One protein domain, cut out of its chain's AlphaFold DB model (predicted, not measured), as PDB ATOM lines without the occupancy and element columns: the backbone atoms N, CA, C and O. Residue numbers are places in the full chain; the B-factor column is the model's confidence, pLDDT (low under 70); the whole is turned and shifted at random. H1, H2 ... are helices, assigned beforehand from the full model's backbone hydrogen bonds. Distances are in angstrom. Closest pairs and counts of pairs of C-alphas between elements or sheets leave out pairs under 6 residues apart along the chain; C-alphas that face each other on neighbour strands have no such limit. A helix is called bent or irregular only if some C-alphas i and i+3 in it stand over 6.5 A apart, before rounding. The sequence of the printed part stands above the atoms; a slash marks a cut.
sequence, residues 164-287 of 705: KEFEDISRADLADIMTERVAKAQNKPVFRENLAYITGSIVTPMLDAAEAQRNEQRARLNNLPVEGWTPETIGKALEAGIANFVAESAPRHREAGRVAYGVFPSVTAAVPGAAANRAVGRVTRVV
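This is residues 164 to 287 of the 705 residues of an uncharacterized protein of Lentisphaerae bacterium (UniProt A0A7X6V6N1). A long, loose rod of helices is built along H3, with H2 packed slantwise over the first part of H3 and H5 carrying the rod on past its other end, running the same way. H4 folds back from the end of H3 and splays away from it, while the short H1 lies near the middle of the rod. The printed part has 124 residues with five named helices, H1 to H5 in chain order, and no named strand; the class is all helix. The whole is loose, with a radius of gyration of the C-alphas of 19.0 A and spans of 67 by 29 by 17 A.

H3, residues 192 to 223, is the hub, touching three other helices. With residues 195 to 207 alone it touches H2, residues 171 to 185, at a steep tilt of 57 degrees, opposite ways; the closest C-alphas are those of Thr 179 and Thr 199, 5.6 A apart. H3 and H4, residues 231 to 255, form a helical hairpin at 38 degrees, only just steep, opposite ways; residues 217 to 221 touch residues 238 to 246, closest at the C-alphas of Leu 221 and Ile 242, 6.8 A. H5, residues 265 to 287, touches H3 at a shallow tilt of 22 degrees, the same way, through residues 267 to 274 and 214 to 222; the closest C-alphas, of Arg 218 and Val 267, are 6.0 A apart. H4 touches H5 with residues 231 to 239 alone, at a steep tilt of 50 degrees, opposite ways, closest at the C-alphas of Pro 231 and Ala 276, 4.8 A. The packing is mostly crossed, with 1 of these 4 pairs at a shallow tilt. H1, residues 165 to 168, is close to but not clearly touching H3, with the C-alphas of Phe 166 and Ala 210 7.7 A apart. H2 is apart from H4 and H5. In H2 every O i to N i+4 pair is within hydrogen-bond range; the counts are 23 of 28 in H3, 19 of 21 in H4 and 17 of 19 in H5, and H1 is too short for such a pair.

H3 is 45.6 A long, from C-alpha 192 at (-9.541, 21.228, 61.845), with a kink of 25 degrees near residue 199. H4 measures 36.5 A and is only just irregular, C-alphas 248 and 251 being 6.7 A apart. H5 measures 34.5 A, is irregular, with C-alphas 269 and 272 7.1 A apart, has a kink of 32 degrees near residue 273, and ends at C-alpha 287 at (0.180, 55.347, 6.375). H2 measures 20.6 A and H1 5.3 A, from C-alpha 165 at (3.742, 30.290, 42.546).

The two C-alphas farthest apart, of Pro 189 and Val 287, are 68.0 A apart. Residues 184 to 189, of which 184 and 185 belong to H2, stand free. The printed part has no cut; the link from H1 to H2 is tight, the others are short. Mean pLDDT of the printed part is 86.6, and no printed residue is under 70.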
ATOM      1  N   LYS A 164       5.181  34.051  40.968       88.31
ATOM      2  CA  LYS A 164       5.436  32.838  40.183       88.31
ATOM      3  C   LYS A 164       4.636  31.628  40.679       88.31
ATOM      4  O   LYS A 164       4.005  30.966  39.866       88.31
ATOM      5  N   GLU A 165       4.598  31.359  41.990       87.06
ATOM      6  CA  GLU A 165       3.742  30.290  42.546       87.06
ATOM      7  C   GLU A 165       2.262  30.498  42.183       87.06
ATOM      8  O   GLU A 165       1.555  29.526  41.947       87.06
ATOM      9  N   PHE A 166       1.805  31.752  42.100       90.38
ATOM     10  CA  PHE A 166       0.439  32.093  41.695       90.38
ATOM     11  C   PHE A 166       0.113  31.783  40.221       90.38
ATOM     12  O   PHE A 166      -1.055  31.585  39.890       90.38
ATOM     13  N   GLU A 167       1.108  31.758  39.331       88.25
ATOM     14  CA  GLU A 167       0.901  31.471  37.902       88.25
ATOM     15  C   GLU A 167       1.237  30.021  37.520       88.25
ATOM     16  O   GLU A 167       0.601  29.481  36.616       88.25
ATOM     17  N   ASP A 168       2.177  29.379  38.223       90.44
ATOM     18  CA  ASP A 168       2.622  28.005  37.945       90.44
ATOM     19  C   ASP A 168       1.749  26.920  38.619       90.44
ATOM     20  O   ASP A 168       1.738  25.775  38.162       90.44
ATOM     21  N   ILE A 169       1.045  27.237  39.716       90.38
ATOM     22  CA  ILE A 169       0.285  26.271  40.539       90.38
ATOM     23  C   ILE A 169      -1.225  26.491  40.363       90.38
ATOM     24  O   ILE A 169      -1.692  27.623  40.242       90.38
ATOM     25  N   SER A 170      -2.021  25.413  40.372       90.19
ATOM     26  CA  SER A 170      -3.481  25.537  40.285       90.19
ATOM     27  C   SER A 170      -4.061  26.270  41.503       90.19
ATOM     28  O   SER A 170      -3.560  26.153  42.623       90.19
ATOM     29  N   ARG A 171      -5.163  27.008  41.308       88.25
ATOM     30  CA  ARG A 171      -5.805  27.786  42.383       88.25
ATOM     31  C   ARG A 171      -6.264  26.913  43.563       88.25
ATOM     32  O   ARG A 171      -6.291  27.413  44.683       88.25
ATOM     33  N   ALA A 172      -6.606  25.644  43.325       87.00
ATOM     34  CA  ALA A 172      -6.982  24.702  44.380       87.00
ATOM     35  C   ALA A 172      -5.755  24.255  45.191       87.00
ATOM     36  O   ALA A 172      -5.708  24.480  46.397       87.00
ATOM     37  N   ASP A 173      -4.722  23.736  44.519       89.81
ATOM     38  CA  ASP A 173      -3.500  23.257  45.183       89.81
ATOM     39  C   ASP A 173      -2.792  24.395  45.936       89.81
ATOM     40  O   ASP A 173      -2.299  24.219  47.051       89.81
ATOM     41  N   LEU A 174      -2.781  25.602  45.358       89.50
ATOM     42  CA  LEU A 174      -2.219  26.787  45.998       89.50
ATOM     43  C   LEU A 174      -3.034  27.220  47.225       89.50
ATOM     44  O   LEU A 174      -2.441  27.672  48.204       89.50
ATOM     45  N   ALA A 175      -4.362  27.068  47.209       88.94
ATOM     46  CA  ALA A 175      -5.196  27.360  48.372       88.94
ATOM     47  C   ALA A 175      -4.916  26.387  49.529       88.94
ATOM     48  O   ALA A 175      -4.818  26.833  50.675       88.94
ATOM     49  N   ASP A 176      -4.700  25.102  49.244       87.12
ATOM     50  CA  ASP A 176      -4.332  24.098  50.250       87.12
ATOM     51  C   ASP A 176      -2.926  24.359  50.818       87.12
ATOM     52  O   ASP A 176      -2.754  24.461  52.037       87.12
ATOM     53  N   ILE A 177      -1.929  24.584  49.950       89.25
ATOM     54  CA  ILE A 177      -0.553  24.939  50.343       89.25
ATOM     55  C   ILE A 177      -0.541  26.206  51.210       89.25
ATOM     56  O   ILE A 177       0.137  26.258  52.240       89.25
ATOM     57  N   MET A 178      -1.290  27.240  50.821       88.56
ATOM     58  CA  MET A 178      -1.368  28.487  51.581       88.56
ATOM     59  C   MET A 178      -2.147  28.325  52.889       88.56
ATOM     60  O   MET A 178      -1.746  28.916  53.889       88.56
ATOM     61  N   THR A 179      -3.189  27.488  52.930       87.50
ATOM     62  CA  THR A 179      -3.909  27.153  54.171       87.50
ATOM     63  C   THR A 179      -2.971  26.471  55.169       87.50
ATOM     64  O   THR A 179      -2.926  26.862  56.337       87.50
ATOM     65  N   GLU A 180      -2.143  25.524  54.715       85.88
ATOM     66  CA  GLU A 180      -1.145  24.861  55.561       85.88
ATOM     67  C   GLU A 180      -0.044  25.832  56.034       85.88
ATOM     68  O   GLU A 180       0.310  25.841  57.216       85.88
ATOM     69  N   ARG A 181       0.472  26.699  55.146       86.50
ATOM     70  CA  ARG A 181       1.455  27.747  55.496       86.50
ATOM     71  C   ARG A 181       0.894  28.719  56.543       86.50
ATOM     72  O   ARG A 181       1.572  28.996  57.532       86.50
ATOM     73  N   VAL A 182      -0.341  29.193  56.368       85.62
ATOM     74  CA  VAL A 182      -1.027  30.100  57.309       85.62
ATOM     75  C   VAL A 182      -1.281  29.423  58.657       85.62
ATOM     76  O   VAL A 182      -1.048  30.050  59.691       85.62
ATOM     77  N   ALA A 183      -1.694  28.151  58.670       84.25
ATOM     78  CA  ALA A 183      -1.901  27.391  59.903       84.25
ATOM     79  C   ALA A 183      -0.590  27.188  60.686       84.25
ATOM     80  O   ALA A 183      -0.553  27.426  61.894       84.25
ATOM     81  N   LYS A 184       0.511  26.834  60.004       83.62
ATOM     82  CA  LYS A 184       1.850  26.708  60.618       83.62
ATOM     83  C   LYS A 184       2.351  28.027  61.224       83.62
ATOM     84  O   LYS A 184       3.045  28.003  62.237       83.62
ATOM     85  N   ALA A 185       1.976  29.168  60.647       82.88
ATOM     86  CA  ALA A 185       2.421  30.493  61.087       82.88
ATOM     87  C   ALA A 185       1.821  30.973  62.420       82.88
ATOM     88  O   ALA A 185       2.370  31.878  63.043       82.88
ATOM     89  N   GLN A 186       0.716  30.375  62.882       79.38
ATOM     90  CA  GLN A 186       0.016  30.822  64.097       79.38
ATOM     91  C   GLN A 186       0.773  30.508  65.399       79.38
ATOM     92  O   GLN A 186       0.345  30.928  66.473       79.38
ATOM     93  N   ASN A 187       1.867  29.734  65.337       74.00
ATOM     94  CA  ASN A 187       2.645  29.239  66.486       74.00
ATOM     95  C   ASN A 187       1.831  28.451  67.540       74.00
ATOM     96  O   ASN A 187       2.343  28.118  68.609       74.00
ATOM     97  N   LYS A 188       0.570  28.118  67.237       78.19
ATOM     98  CA  LYS A 188      -0.335  27.279  68.026       78.19
ATOM     99  C   LYS A 188      -1.087  26.325  67.089       78.19
ATOM    100  O   LYS A 188      -1.441  26.744  65.988       78.19
ATOM    101  N   PRO A 189      -1.375  25.082  67.512       82.69
ATOM    102  CA  PRO A 189      -2.220  24.163  66.757       82.69
ATOM    103  C   PRO A 189      -3.596  24.762  66.427       82.69
ATOM    104  O   PRO A 189      -4.304  25.255  67.310       82.69
ATOM    105  N   VAL A 190      -3.970  24.705  65.149       85.12
ATOM    106  CA  VAL A 190      -5.265  25.174  64.637       85.12
ATOM    107  C   VAL A 190      -6.243  24.003  64.600       85.12
ATOM    108  O   VAL A 190      -5.886  22.919  64.140       85.12
ATOM    109  N   PHE A 191      -7.474  24.203  65.070       86.62
ATOM    110  CA  PHE A 191      -8.520  23.178  64.999       86.62
ATOM    111  C   PHE A 191      -8.933  22.910  63.551       86.62
ATOM    112  O   PHE A 191      -9.010  23.831  62.738       86.62
ATOM    113  N   ARG A 192      -9.239  21.650  63.223       85.12
ATOM    114  CA  ARG A 192      -9.541  21.228  61.845       85.12
ATOM    115  C   ARG A 192     -10.688  22.018  61.207       85.12
ATOM    116  O   ARG A 192     -10.630  22.346  60.027       85.12
ATOM    117  N   GLU A 193     -11.700  22.371  61.992       84.94
ATOM    118  CA  GLU A 193     -12.845  23.184  61.575       84.94
ATOM    119  C   GLU A 193     -12.442  24.608  61.157       84.94
ATOM    120  O   GLU A 193     -13.041  25.185  60.251       84.94
ATOM    121  N   ASN A 194     -11.382  25.152  61.760       85.44
ATOM    122  CA  ASN A 194     -10.860  26.482  61.454       85.44
ATOM    123  C   ASN A 194      -9.966  26.512  60.205       85.44
ATOM    124  O   ASN A 194      -9.686  27.597  59.700       85.44
ATOM    125  N   LEU A 195      -9.563  25.360  59.650       85.56
ATOM    126  CA  LEU A 195      -8.865  25.324  58.360       85.56
ATOM    127  C   LEU A 195      -9.763  25.863  57.239       85.56
ATOM    128  O   LEU A 195      -9.319  26.699  56.461       85.56
ATOM    129  N   ALA A 196     -11.048  25.492  57.225       84.88
ATOM    130  CA  ALA A 196     -12.016  26.027  56.263       84.88
ATOM    131  C   ALA A 196     -12.203  27.552  56.403       84.88
ATOM    132  O   ALA A 196     -12.365  28.252  55.402       84.88
ATOM    133  N   TYR A 197     -12.124  28.079  57.631       84.25
ATOM    134  CA  TYR A 197     -12.125  29.523  57.884       84.25
ATOM    135  C   TYR A 197     -10.844  30.196  57.369       84.25
ATOM    136  O   TYR A 197     -10.928  31.233  56.721       84.25
ATOM    137  N   ILE A 198      -9.662  29.596  57.562       84.25
ATOM    138  CA  ILE A 198      -8.410  30.090  56.963       84.25
ATOM    139  C   ILE A 198      -8.535  30.153  55.436       84.25
ATOM    140  O   ILE A 198      -8.244  31.192  54.836       84.25
ATOM    141  N   THR A 199      -9.006  29.077  54.802       86.50
ATOM    142  CA  THR A 199      -9.155  29.013  53.345       86.50
ATOM    143  C   THR A 199     -10.135  30.072  52.828       86.50
ATOM    144  O   THR A 199      -9.825  30.779  51.868       86.50
ATOM    145  N   GLY A 200     -11.299  30.221  53.470       84.56
ATOM    146  CA  GLY A 200     -12.354  31.142  53.036       84.56
ATOM    147  C   GLY A 200     -12.122  32.616  53.390       84.56
ATOM    148  O   GLY A 200     -12.407  33.484  52.572       84.56
ATOM    149  N   SER A 201     -11.599  32.916  54.581       84.75
ATOM    150  CA  SER A 201     -11.503  34.287  55.114       84.75
ATOM    151  C   SER A 201     -10.121  34.928  54.976       84.75
ATOM    152  O   SER A 201     -10.029  36.149  55.053       84.75
ATOM    153  N   ILE A 202      -9.057  34.142  54.762       82.50
ATOM    154  CA  ILE A 202      -7.676  34.651  54.653       82.50
ATOM    155  C   ILE A 202      -7.083  34.327  53.277       82.50
ATOM    156  O   ILE A 202      -6.637  35.227  52.567       82.50
ATOM    157  N   VAL A 203      -7.100  33.055  52.868       86.88
ATOM    158  CA  VAL A 203      -6.415  32.606  51.643       86.88
ATOM    159  C   VAL A 203      -7.183  32.994  50.378       86.88
ATOM    160  O   VAL A 203      -6.585  33.519  49.444       86.88
ATOM    161  N   THR A 204      -8.502  32.802  50.333       87.50
ATOM    162  CA  THR A 204      -9.302  33.137  49.142       87.50
ATOM    163  C   THR A 204      -9.252  34.638  48.806       87.50
ATOM    164  O   THR A 204      -8.871  34.952  47.678       87.50
ATOM    165  N   PRO A 205      -9.467  35.579  49.754       87.19
ATOM    166  CA  PRO A 205      -9.332  37.014  49.479       87.19
ATOM    167  C   PRO A 205      -7.918  37.430  49.045       87.19
ATOM    168  O   PRO A 205      -7.760  38.375  48.276       87.19
ATOM    169  N   MET A 206      -6.884  36.724  49.514       87.44
ATOM    170  CA  MET A 206      -5.495  36.938  49.101       87.44
ATOM    171  C   MET A 206      -5.260  36.508  47.645       87.44
ATOM    172  O   MET A 206      -4.657  37.260  46.879       87.44
ATOM    173  N   LEU A 207      -5.773  35.342  47.241       89.75
ATOM    174  CA  LEU A 207      -5.703  34.871  45.852       89.75
ATOM    175  C   LEU A 207      -6.542  35.746  44.907       89.75
ATOM    176  O   LEU A 207      -6.091  36.057  43.807       89.75
ATOM    177  N   ASP A 208      -7.708  36.224  45.350       89.75
ATOM    178  CA  ASP A 208      -8.523  37.186  44.596       89.75
ATOM    179  C   ASP A 208      -7.819  38.545  44.446       89.75
ATOM    180  O   ASP A 208      -7.869  39.161  43.380       89.75
ATOM    181  N   ALA A 209      -7.102  39.008  45.477       87.25
ATOM    182  CA  ALA A 209      -6.293  40.226  45.400       87.25
ATOM    183  C   ALA A 209      -5.097  40.084  44.440       87.25
ATOM    184  O   ALA A 209      -4.761  41.056  43.757       87.25
ATOM    185  N   ALA A 210      -4.480  38.898  44.365       88.62
ATOM    186  CA  ALA A 210      -3.435  38.581  43.392       88.62
ATOM    187  C   ALA A 210      -3.987  38.579  41.957       88.62
ATOM    188  O   ALA A 210      -3.422  39.222  41.071       88.62
ATOM    189  N   GLU A 211      -5.134  37.928  41.735       90.06
ATOM    190  CA  GLU A 211      -5.818  37.903  40.440       90.06
ATOM    191  C   GLU A 211      -6.216  39.310  39.973       90.06
ATOM    192  O   GLU A 211      -5.955  39.681  38.825       90.06
ATOM    193  N   ALA A 212      -6.784  40.120  40.872       90.25
ATOM    194  CA  ALA A 212      -7.147  41.504  40.595       90.25
ATOM    195  C   ALA A 212      -5.923  42.351  40.207       90.25
ATOM    196  O   ALA A 212      -5.957  43.013  39.170       90.25
ATOM    197  N   GLN A 213      -4.822  42.279  40.969       91.50
ATOM    198  CA  GLN A 213      -3.589  43.018  40.664       91.50
ATOM    199  C   GLN A 213      -2.941  42.555  39.349       91.50
ATOM    200  O   GLN A 213      -2.511  43.397  38.561       91.50
ATOM    201  N   ARG A 214      -2.930  41.250  39.042       91.75
ATOM    202  CA  ARG A 214      -2.464  40.734  37.740       91.75
ATOM    203  C   ARG A 214      -3.295  41.302  36.588       91.75
ATOM    204  O   ARG A 214      -2.745  41.730  35.573       91.75
ATOM    205  N   ASN A 215      -4.617  41.315  36.734       91.38
ATOM    206  CA  ASN A 215      -5.525  41.819  35.706       91.38
ATOM    207  C   ASN A 215      -5.398  43.345  35.535       91.38
ATOM    208  O   ASN A 215      -5.400  43.831  34.404       91.38
ATOM    209  N   GLU A 216      -5.194  44.092  36.623       89.75
ATOM    210  CA  GLU A 216      -4.916  45.532  36.601       89.75
ATOM    211  C   GLU A 216      -3.570  45.845  35.925       89.75
ATOM    212  O   GLU A 216      -3.515  46.702  35.042       89.75
ATOM    213  N   GLN A 217      -2.506  45.092  36.230       91.88
ATOM    214  CA  GLN A 217      -1.211  45.209  35.547       91.88
ATOM    215  C   GLN A 217      -1.319  44.906  34.042       91.88
ATOM    216  O   GLN A 217      -0.757  45.648  33.236       91.88
ATOM    217  N   ARG A 218      -2.084  43.883  33.628       90.62
ATOM    218  CA  ARG A 218      -2.357  43.596  32.201       90.62
ATOM    219  C   ARG A 218      -3.167  44.709  31.525       90.62
ATOM    220  O   ARG A 218      -2.853  45.106  30.404       90.62
ATOM    221  N   ALA A 219      -4.183  45.251  32.196       89.75
ATOM    222  CA  ALA A 219      -4.950  46.387  31.685       89.75
ATOM    223  C   ALA A 219      -4.068  47.641  31.542       89.75
ATOM    224  O   ALA A 219      -4.159  48.359  30.542       89.75
ATOM    225  N   ARG A 220      -3.159  47.874  32.497       88.44
ATOM    226  CA  ARG A 220      -2.181  48.964  32.448       88.44
ATOM    227  C   ARG A 220      -1.160  48.760  31.332       88.44
ATOM    228  O   ARG A 220      -0.946  49.706  30.583       88.44
ATOM    229  N   LEU A 221      -0.616  47.551  31.148       90.56
ATOM    230  CA  LEU A 221       0.264  47.190  30.024       90.56
ATOM    231  C   LEU A 221      -0.353  47.609  28.684       90.56
ATOM    232  O   LEU A 221       0.324  48.250  27.886       90.56
ATOM    233  N   ASN A 222      -1.642  47.328  28.466       85.19
ATOM    234  CA  ASN A 222      -2.345  47.663  27.223       85.19
ATOM    235  C   ASN A 222      -2.617  49.168  27.044       85.19
ATOM    236  O   ASN A 222      -2.520  49.672  25.923       85.19
ATOM    237  N   ASN A 223      -2.882  49.897  28.132       85.81
ATOM    238  CA  ASN A 223      -3.321  51.300  28.096       85.81
ATOM    239  C   ASN A 223      -2.234  52.337  28.443       85.81
ATOM    240  O   ASN A 223      -2.509  53.534  28.395       85.81
ATOM    241  N   LEU A 224      -1.019  51.919  28.816       86.94
ATOM    242  CA  LEU A 224       0.064  52.838  29.174       86.94
ATOM    243  C   LEU A 224       0.479  53.705  27.962       86.94
ATOM    244  O   LEU A 224       0.892  53.143  26.940       86.94
ATOM    245  N   PRO A 225       0.435  55.049  28.055       83.06
ATOM    246  CA  PRO A 225       1.070  55.907  27.065       83.06
ATOM    247  C   PRO A 225       2.590  55.744  27.173       83.06
ATOM    248  O   PRO A 225       3.155  55.794  28.262       83.06
ATOM    249  N   VAL A 226       3.241  55.519  26.037       82.81
ATOM    250  CA  VAL A 226       4.687  55.283  25.930       82.81
ATOM    251  C   VAL A 226       5.245  56.060  24.751       82.81
ATOM    252  O   VAL A 226       4.549  56.262  23.755       82.81
ATOM    253  N   GLU A 227       6.494  56.490  24.854       76.69
ATOM    254  CA  GLU A 227       7.244  57.130  23.771       76.69
ATOM    255  C   GLU A 227       8.190  56.108  23.105       76.69
ATOM    256  O   GLU A 227       8.277  54.966  23.560       76.69
ATOM    257  N   GLY A 228       8.826  56.483  21.990       79.06
ATOM    258  CA  GLY A 228       9.649  55.581  21.163       79.06
ATOM    259  C   GLY A 228       8.935  55.029  19.920       79.06
ATOM    260  O   GLY A 228       7.702  54.937  19.869       79.06
ATOM    261  N   TRP A 229       9.704  54.696  18.883       79.94
ATOM    262  CA  TRP A 229       9.193  54.195  17.599       79.94
ATOM    263  C   TRP A 229       9.549  52.729  17.330       79.94
ATOM    264  O   TRP A 229       8.845  52.076  16.557       79.94
ATOM    265  N   THR A 230      10.587  52.187  17.975       82.94
ATOM    266  CA  THR A 230      10.989  50.779  17.816       82.94
ATOM    267  C   THR A 230      10.331  49.874  18.868       82.94
ATOM    268  O   THR A 230       9.999  50.326  19.968       82.94
ATOM    269  N   PRO A 231      10.148  48.567  18.590       86.19
ATOM    270  CA  PRO A 231       9.674  47.621  19.601       86.19
ATOM    271  C   PRO A 231      10.570  47.553  20.849       86.19
ATOM    272  O   PRO A 231      10.069  47.270  21.934       86.19
ATOM    273  N   GLU A 232      11.872  47.833  20.726       86.31
ATOM    274  CA  GLU A 232      12.801  47.813  21.860       86.31
ATOM    275  C   GLU A 232      12.661  49.053  22.757       86.31
ATOM    276  O   GLU A 232      12.566  48.906  23.979       86.31
ATOM    277  N   THR A 233      12.581  50.266  22.189       85.81
ATOM    278  CA  THR A 233      12.392  51.491  22.989       85.81
ATOM    279  C   THR A 233      11.024  51.498  23.673       85.81
ATOM    280  O   THR A 233      10.932  51.738  24.880       85.81
ATOM    281  N   ILE A 234       9.977  51.088  22.949       87.12
ATOM    282  CA  ILE A 234       8.625  50.901  23.492       87.12
ATOM    283  C   ILE A 234       8.598  49.805  24.575       87.12
ATOM    284  O   ILE A 234       7.890  49.957  25.572       87.12
ATOM    285  N   GLY A 235       9.359  48.717  24.408       89.44
ATOM    286  CA  GLY A 235       9.470  47.630  25.388       89.44
ATOM    287  C   GLY A 235      10.076  48.093  26.714       89.44
ATOM    288  O   GLY A 235       9.462  47.916  27.765       89.44
ATOM    289  N   LYS A 236      11.218  48.789  26.666       88.94
ATOM    290  CA  LYS A 236      11.872  49.364  27.858       88.94
ATOM    291  C   LYS A 236      10.975  50.384  28.570       88.94
ATOM    292  O   LYS A 236      10.875  50.371  29.796       88.94
ATOM    293  N   ALA A 237      10.275  51.236  27.814       88.50
ATOM    294  CA  ALA A 237       9.312  52.192  28.367       88.50
ATOM    295  C   ALA A 237       8.108  51.499  29.040       88.50
ATOM    296  O   ALA A 237       7.626  51.956  30.079       88.50
ATOM    297  N   LEU A 238       7.643  50.377  28.479       90.62
ATOM    298  CA  LEU A 238       6.588  49.544  29.058       90.62
ATOM    299  C   LEU A 238       7.006  48.896  30.382       90.62
ATOM    300  O   LEU A 238       6.260  48.990  31.356       90.62
ATOM    301  N   GLU A 239       8.183  48.273  30.431       90.62
ATOM    302  CA  GLU A 239       8.719  47.642  31.646       90.62
ATOM    303  C   GLU A 239       8.883  48.663  32.773       90.62
ATOM    304  O   GLU A 239       8.369  48.455  33.874       90.62
ATOM    305  N   ALA A 240       9.511  49.806  32.481       90.06
ATOM    306  CA  ALA A 240       9.682  50.892  33.441       90.06
ATOM    307  C   ALA A 240       8.333  51.445  33.936       90.06
ATOM    308  O   ALA A 240       8.141  51.640  35.136       90.06
ATOM    309  N   GLY A 241       7.365  51.653  33.038       89.06
ATOM    310  CA  GLY A 241       6.044  52.163  33.404       89.06
ATOM    311  C   GLY A 241       5.207  51.196  34.248       89.06
ATOM    312  O   GLY A 241       4.457  51.639  35.119       89.06
ATOM    313  N   ILE A 242       5.349  49.884  34.040       91.44
ATOM    314  CA  ILE A 242       4.689  48.854  34.860       91.44
ATOM    315  C   ILE A 242       5.382  48.720  36.219       91.44
ATOM    316  O   ILE A 242       4.695  48.659  37.238       91.44
ATOM    317  N   ALA A 243       6.717  48.747  36.260       90.25
ATOM    318  CA  ALA A 243       7.474  48.748  37.511       90.25
ATOM    319  C   ALA A 243       7.128  49.968  38.385       90.25
ATOM    320  O   ALA A 243       6.848  49.810  39.574       90.25
ATOM    321  N   ASN A 244       7.048  51.162  37.787       90.31
ATOM    322  CA  ASN A 244       6.619  52.384  38.471       90.31
ATOM    323  C   ASN A 244       5.171  52.277  38.971       90.31
ATOM    324  O   ASN A 244       4.904  52.583  40.129       90.31
ATOM    325  N   PHE A 245       4.245  51.773  38.147       89.12
ATOM    326  CA  PHE A 245       2.852  51.566  38.557       89.12
ATOM    327  C   PHE A 245       2.726  50.631  39.774       89.12
ATOM    328  O   PHE A 245       1.982  50.935  40.704       89.12
ATOM    329  N   VAL A 246       3.477  49.526  39.801       89.94
ATOM    330  CA  VAL A 246       3.503  48.595  40.943       89.94
ATOM    331  C   VAL A 246       4.142  49.236  42.182       89.94
ATOM    332  O   VAL A 246       3.666  49.031  43.300       89.94
ATOM    333  N   ALA A 247       5.179  50.061  42.011       88.94
ATOM    334  CA  ALA A 247       5.780  50.815  43.111       88.94
ATOM    335  C   ALA A 247       4.820  51.870  43.703       88.94
ATOM    336  O   ALA A 247       4.788  52.048  44.921       88.94
ATOM    337  N   GLU A 248       4.006  52.527  42.870       88.56
ATOM    338  CA  GLU A 248       2.990  53.509  43.277       88.56
ATOM    339  C   GLU A 248       1.739  52.876  43.914       88.56
ATOM    340  O   GLU A 248       1.126  53.478  44.800       88.56
ATOM    341  N   SER A 249       1.334  51.676  43.483       85.31
ATOM    342  CA  SER A 249       0.149  50.987  44.014       85.31
ATOM    343  C   SER A 249       0.427  50.221  45.312       85.31
ATOM    344  O   SER A 249      -0.453  50.133  46.173       85.31
ATOM    345  N   ALA A 250       1.653  49.721  45.510       85.81
ATOM    346  CA  ALA A 250       2.018  48.922  46.680       85.81
ATOM    347  C   ALA A 250       1.727  49.586  48.049       85.81
ATOM    348  O   ALA A 250       1.238  48.874  48.932       85.81
ATOM    349  N   PRO A 251       1.953  50.901  48.275       84.75
ATOM    350  CA  PRO A 251       1.544  51.573  49.511       84.75
ATOM    351  C   PRO A 251       0.028  51.524  49.739       84.75
ATOM    352  O   PRO A 251      -0.411  51.121  50.812       84.75
ATOM    353  N   ARG A 252      -0.773  51.823  48.706       83.81
ATOM    354  CA  ARG A 252      -2.246  51.854  48.786       83.81
ATOM    355  C   ARG A 252      -2.836  50.487  49.122       83.81
ATOM    356  O   ARG A 252      -3.798  50.396  49.881       83.81
ATOM    357  N   HIS A 253      -2.261  49.411  48.579       82.44
ATOM    358  CA  HIS A 253      -2.679  48.054  48.930       82.44
ATOM    359  C   HIS A 253      -2.396  47.747  50.408       82.44
ATOM    360  O   HIS A 253      -3.302  47.280  51.097       82.44
ATOM    361  N   ARG A 254      -1.207  48.098  50.921       80.56
ATOM    362  CA  ARG A 254      -0.848  47.913  52.341       80.56
ATOM    363  C   ARG A 254      -1.739  48.731  53.281       80.56
ATOM    364  O   ARG A 254      -2.214  48.192  54.274       80.56
ATOM    365  N   GLU A 255      -2.009  49.995  52.954       74.94
ATOM    366  CA  GLU A 255      -2.920  50.872  53.713       74.94
ATOM    367  C   GLU A 255      -4.347  50.309  53.786       74.94
ATOM    368  O   GLU A 255      -5.001  50.400  54.823       74.94
ATOM    369  N   ALA A 256      -4.813  49.659  52.716       74.81
ATOM    370  CA  ALA A 256      -6.105  48.974  52.670       74.81
ATOM    371  C   ALA A 256      -6.113  47.587  53.353       74.81
ATOM    372  O   ALA A 256      -7.086  46.846  53.197       74.81
ATOM    373  N   GLY A 257      -5.038  47.197  54.051       71.06
ATOM    374  CA  GLY A 257      -4.889  45.873  54.668       71.06
ATOM    375  C   GLY A 257      -4.778  44.721  53.660       71.06
ATOM    376  O   GLY A 257      -5.045  43.573  54.007       71.06
ATOM    377  N   ARG A 258      -4.427  45.012  52.400       77.50
ATOM    378  CA  ARG A 258      -4.309  44.032  51.310       77.50
ATOM    379  C   ARG A 258      -2.847  43.708  51.018       77.50
ATOM    380  O   ARG A 258      -1.956  44.549  51.137       77.50
ATOM    381  N   VAL A 259      -2.616  42.490  50.542       81.12
ATOM    382  CA  VAL A 259      -1.299  42.055  50.070       81.12
ATOM    383  C   VAL A 259      -0.916  42.817  48.796       81.12
ATOM    384  O   VAL A 259      -1.693  42.868  47.845       81.12
ATOM    385  N   ALA A 260       0.293  43.385  48.773       85.38
ATOM    386  CA  ALA A 260       0.885  43.998  47.584       85.38
ATOM    387  C   ALA A 260       1.774  42.986  46.834       85.38
ATOM    388  O   ALA A 260       2.696  42.397  47.420       85.38
ATOM    389  N   TYR A 261       1.513  42.806  45.540       86.62
ATOM    390  CA  TYR A 261       2.271  41.926  44.647       86.62
ATOM    391  C   TYR A 261       3.238  42.710  43.753       86.62
ATOM    392  O   TYR A 261       3.033  43.890  43.475       86.62
ATOM    393  N   GLY A 262       4.316  42.047  43.335       88.88
ATOM    394  CA  GLY A 262       5.254  42.539  42.327       88.88
ATOM    395  C   GLY A 262       4.689  42.460  40.903       88.88
ATOM    396  O   GLY A 262       3.497  42.230  40.696       88.88
ATOM    397  N   VAL A 263       5.557  42.634  39.902       90.06
ATOM    398  CA  VAL A 263       5.186  42.423  38.494       90.06
ATOM    399  C   VAL A 263       5.025  40.924  38.230       90.06
ATOM    400  O   VAL A 263       5.945  40.149  38.499       90.06
ATOM    401  N   PHE A 264       3.873  40.506  37.704       92.00
ATOM    402  CA  PHE A 264       3.618  39.093  37.401       92.00
ATOM    403  C   PHE A 264       4.399  38.618  36.158       92.00
ATOM    404  O   PHE A 264       4.434  39.345  35.160       92.00
ATOM    405  N   PRO A 265       4.971  37.393  36.152       91.00
ATOM    406  CA  PRO A 265       5.728  36.865  35.012       91.00
ATOM    407  C   PRO A 265       4.980  36.927  33.672       91.00
ATOM    408  O   PRO A 265       5.566  37.309  32.659       91.00
ATOM    409  N   SER A 266       3.677  36.629  33.658       89.38
ATOM    410  CA  SER A 266       2.848  36.710  32.450       89.38
ATOM    411  C   SER A 266       2.652  38.131  31.909       89.38
ATOM    412  O   SER A 266       2.377  38.293  30.720       89.38
ATOM    413  N   VAL A 267       2.802  39.165  32.745       89.44
ATOM    414  CA  VAL A 267       2.777  40.573  32.315       89.44
ATOM    415  C   VAL A 267       4.088  40.906  31.612       89.44
ATOM    416  O   VAL A 267       4.058  41.427  30.498       89.44
ATOM    417  N   THR A 268       5.226  40.531  32.202       89.38
ATOM    418  CA  THR A 268       6.557  40.700  31.597       89.38
ATOM    419  C   THR A 268       6.661  39.961  30.261       89.38
ATOM    420  O   THR A 268       7.080  40.540  29.262       89.38
ATOM    421  N   ALA A 269       6.187  38.712  30.193       90.38
ATOM    422  CA  ALA A 269       6.174  37.919  28.961       90.38
ATOM    423  C   ALA A 269       5.308  38.529  27.838       90.38
ATOM    424  O   ALA A 269       5.555  38.271  26.660       90.38
ATOM    425  N   ALA A 270       4.310  39.352  28.179       90.56
ATOM    426  CA  ALA A 270       3.451  40.029  27.211       90.56
ATOM    427  C   ALA A 270       4.035  41.354  26.674       90.56
ATOM    428  O   ALA A 270       3.554  41.851  25.650       90.56
ATOM    429  N   VAL A 271       5.077  41.919  27.307       90.69
ATOM    430  CA  VAL A 271       5.680  43.204  26.896       90.69
ATOM    431  C   VAL A 271       6.143  43.209  25.433       90.69
ATOM    432  O   VAL A 271       5.732  44.130  24.720       90.69
ATOM    433  N   PRO A 272       6.918  42.228  24.919       87.81
ATOM    434  CA  PRO A 272       7.442  42.305  23.551       87.81
ATOM    435  C   PRO A 272       6.329  42.318  22.494       87.81
ATOM    436  O   PRO A 272       6.388  43.076  21.524       87.81
ATOM    437  N   GLY A 273       5.266  41.536  22.715       87.44
ATOM    438  CA  GLY A 273       4.088  41.514  21.847       87.44
ATOM    439  C   GLY A 273       3.290  42.819  21.899       87.44
ATOM    440  O   GLY A 273       2.849  43.317  20.861       87.44
ATOM    441  N   ALA A 274       3.127  43.416  23.084       88.25
ATOM    442  CA  ALA A 274       2.487  44.724  23.232       88.25
ATOM    443  C   ALA A 274       3.308  45.843  22.562       88.25
ATOM    444  O   ALA A 274       2.742  46.704  21.882       88.25
ATOM    445  N   ALA A 275       4.636  45.805  22.695       88.75
ATOM    446  CA  ALA A 275       5.542  46.781  22.104       88.75
ATOM    447  C   ALA A 275       5.542  46.721  20.569       88.75
ATOM    448  O   ALA A 275       5.332  47.746  19.917       88.75
ATOM    449  N   ALA A 276       5.663  45.523  19.988       86.62
ATOM    450  CA  ALA A 276       5.578  45.319  18.542       86.62
ATOM    451  C   ALA A 276       4.231  45.797  17.968       86.62
ATOM    452  O   ALA A 276       4.204  46.533  16.983       86.62
ATOM    453  N   ASN A 277       3.111  45.466  18.624       87.88
ATOM    454  CA  ASN A 277       1.782  45.927  18.208       87.88
ATOM    455  C   ASN A 277       1.633  47.458  18.244       87.88
ATOM    456  O   ASN A 277       0.925  48.020  17.406       87.88
ATOM    457  N   ARG A 278       2.297  48.152  19.179       87.50
ATOM    458  CA  ARG A 278       2.307  49.623  19.225       87.50
ATOM    459  C   ARG A 278       3.199  50.252  18.165       87.50
ATOM    460  O   ARG A 278       2.768  51.237  17.573       87.50
ATOM    461  N   ALA A 279       4.381  49.694  17.906       87.06
ATOM    462  CA  ALA A 279       5.244  50.138  16.809       87.06
ATOM    463  C   ALA A 279       4.495  50.030  15.468       87.06
ATOM    464  O   ALA A 279       4.342  51.024  14.757       87.06
ATOM    465  N   VAL A 280       3.896  48.861  15.201       87.25
ATOM    466  CA  VAL A 280       3.009  48.622  14.051       87.25
ATOM    467  C   VAL A 280       1.871  49.642  14.004       87.25
ATOM    468  O   VAL A 280       1.696  50.315  12.995       87.25
ATOM    469  N   GLY A 281       1.137  49.824  15.106       86.75
ATOM    470  CA  GLY A 281       0.013  50.762  15.169       86.75
ATOM    471  C   GLY A 281       0.391  52.233  14.953       86.75
ATOM    472  O   GLY A 281      -0.442  52.997  14.471       86.75
ATOM    473  N   ARG A 282       1.625  52.646  15.278       86.75
ATOM    474  CA  ARG A 282       2.139  53.993  14.968       86.75
ATOM    475  C   ARG A 282       2.383  54.156  13.477       86.75
ATOM    476  O   ARG A 282       1.835  55.084  12.892       86.75
ATOM    477  N   VAL A 283       3.126  53.235  12.863       85.62
ATOM    478  CA  VAL A 283       3.410  53.279  11.419       85.62
ATOM    479  C   VAL A 283       2.116  53.195  10.608       85.62
ATOM    480  O   VAL A 283       1.919  54.005   9.709       85.62
ATOM    481  N   THR A 284       1.177  52.314  10.978       86.94
ATOM    482  CA  THR A 284      -0.146  52.216  10.336       86.94
ATOM    483  C   THR A 284      -0.896  53.553  10.330       86.94
ATOM    484  O   THR A 284      -1.416  53.935   9.290       86.94
ATOM    485  N   ARG A 285      -0.894  54.317  11.432       86.75
ATOM    486  CA  ARG A 285      -1.532  55.648  11.459       86.75
ATOM    487  C   ARG A 285      -0.832  56.673  10.566       86.75
ATOM    488  O   ARG A 285      -1.498  57.566  10.055       86.75
ATOM    489  N   VAL A 286       0.487  56.570  10.381       85.81
ATOM    490  CA  VAL A 286       1.226  57.447   9.454       85.81
ATOM    491  C   VAL A 286       0.934  57.072   7.998       85.81
ATOM    492  O   VAL A 286       0.845  57.974   7.173       85.81
ATOM    493  N   VAL A 287       0.710  55.787   7.684       84.56
ATOM    494  CA  VAL A 287       0.180  55.347   6.375       84.56
ATOM    495  C   VAL A 287      -1.223  55.921   6.147       84.56
ATOM    496  O   VAL A 287      -1.459  56.574   5.137       84.56
TER     497      VAL A 287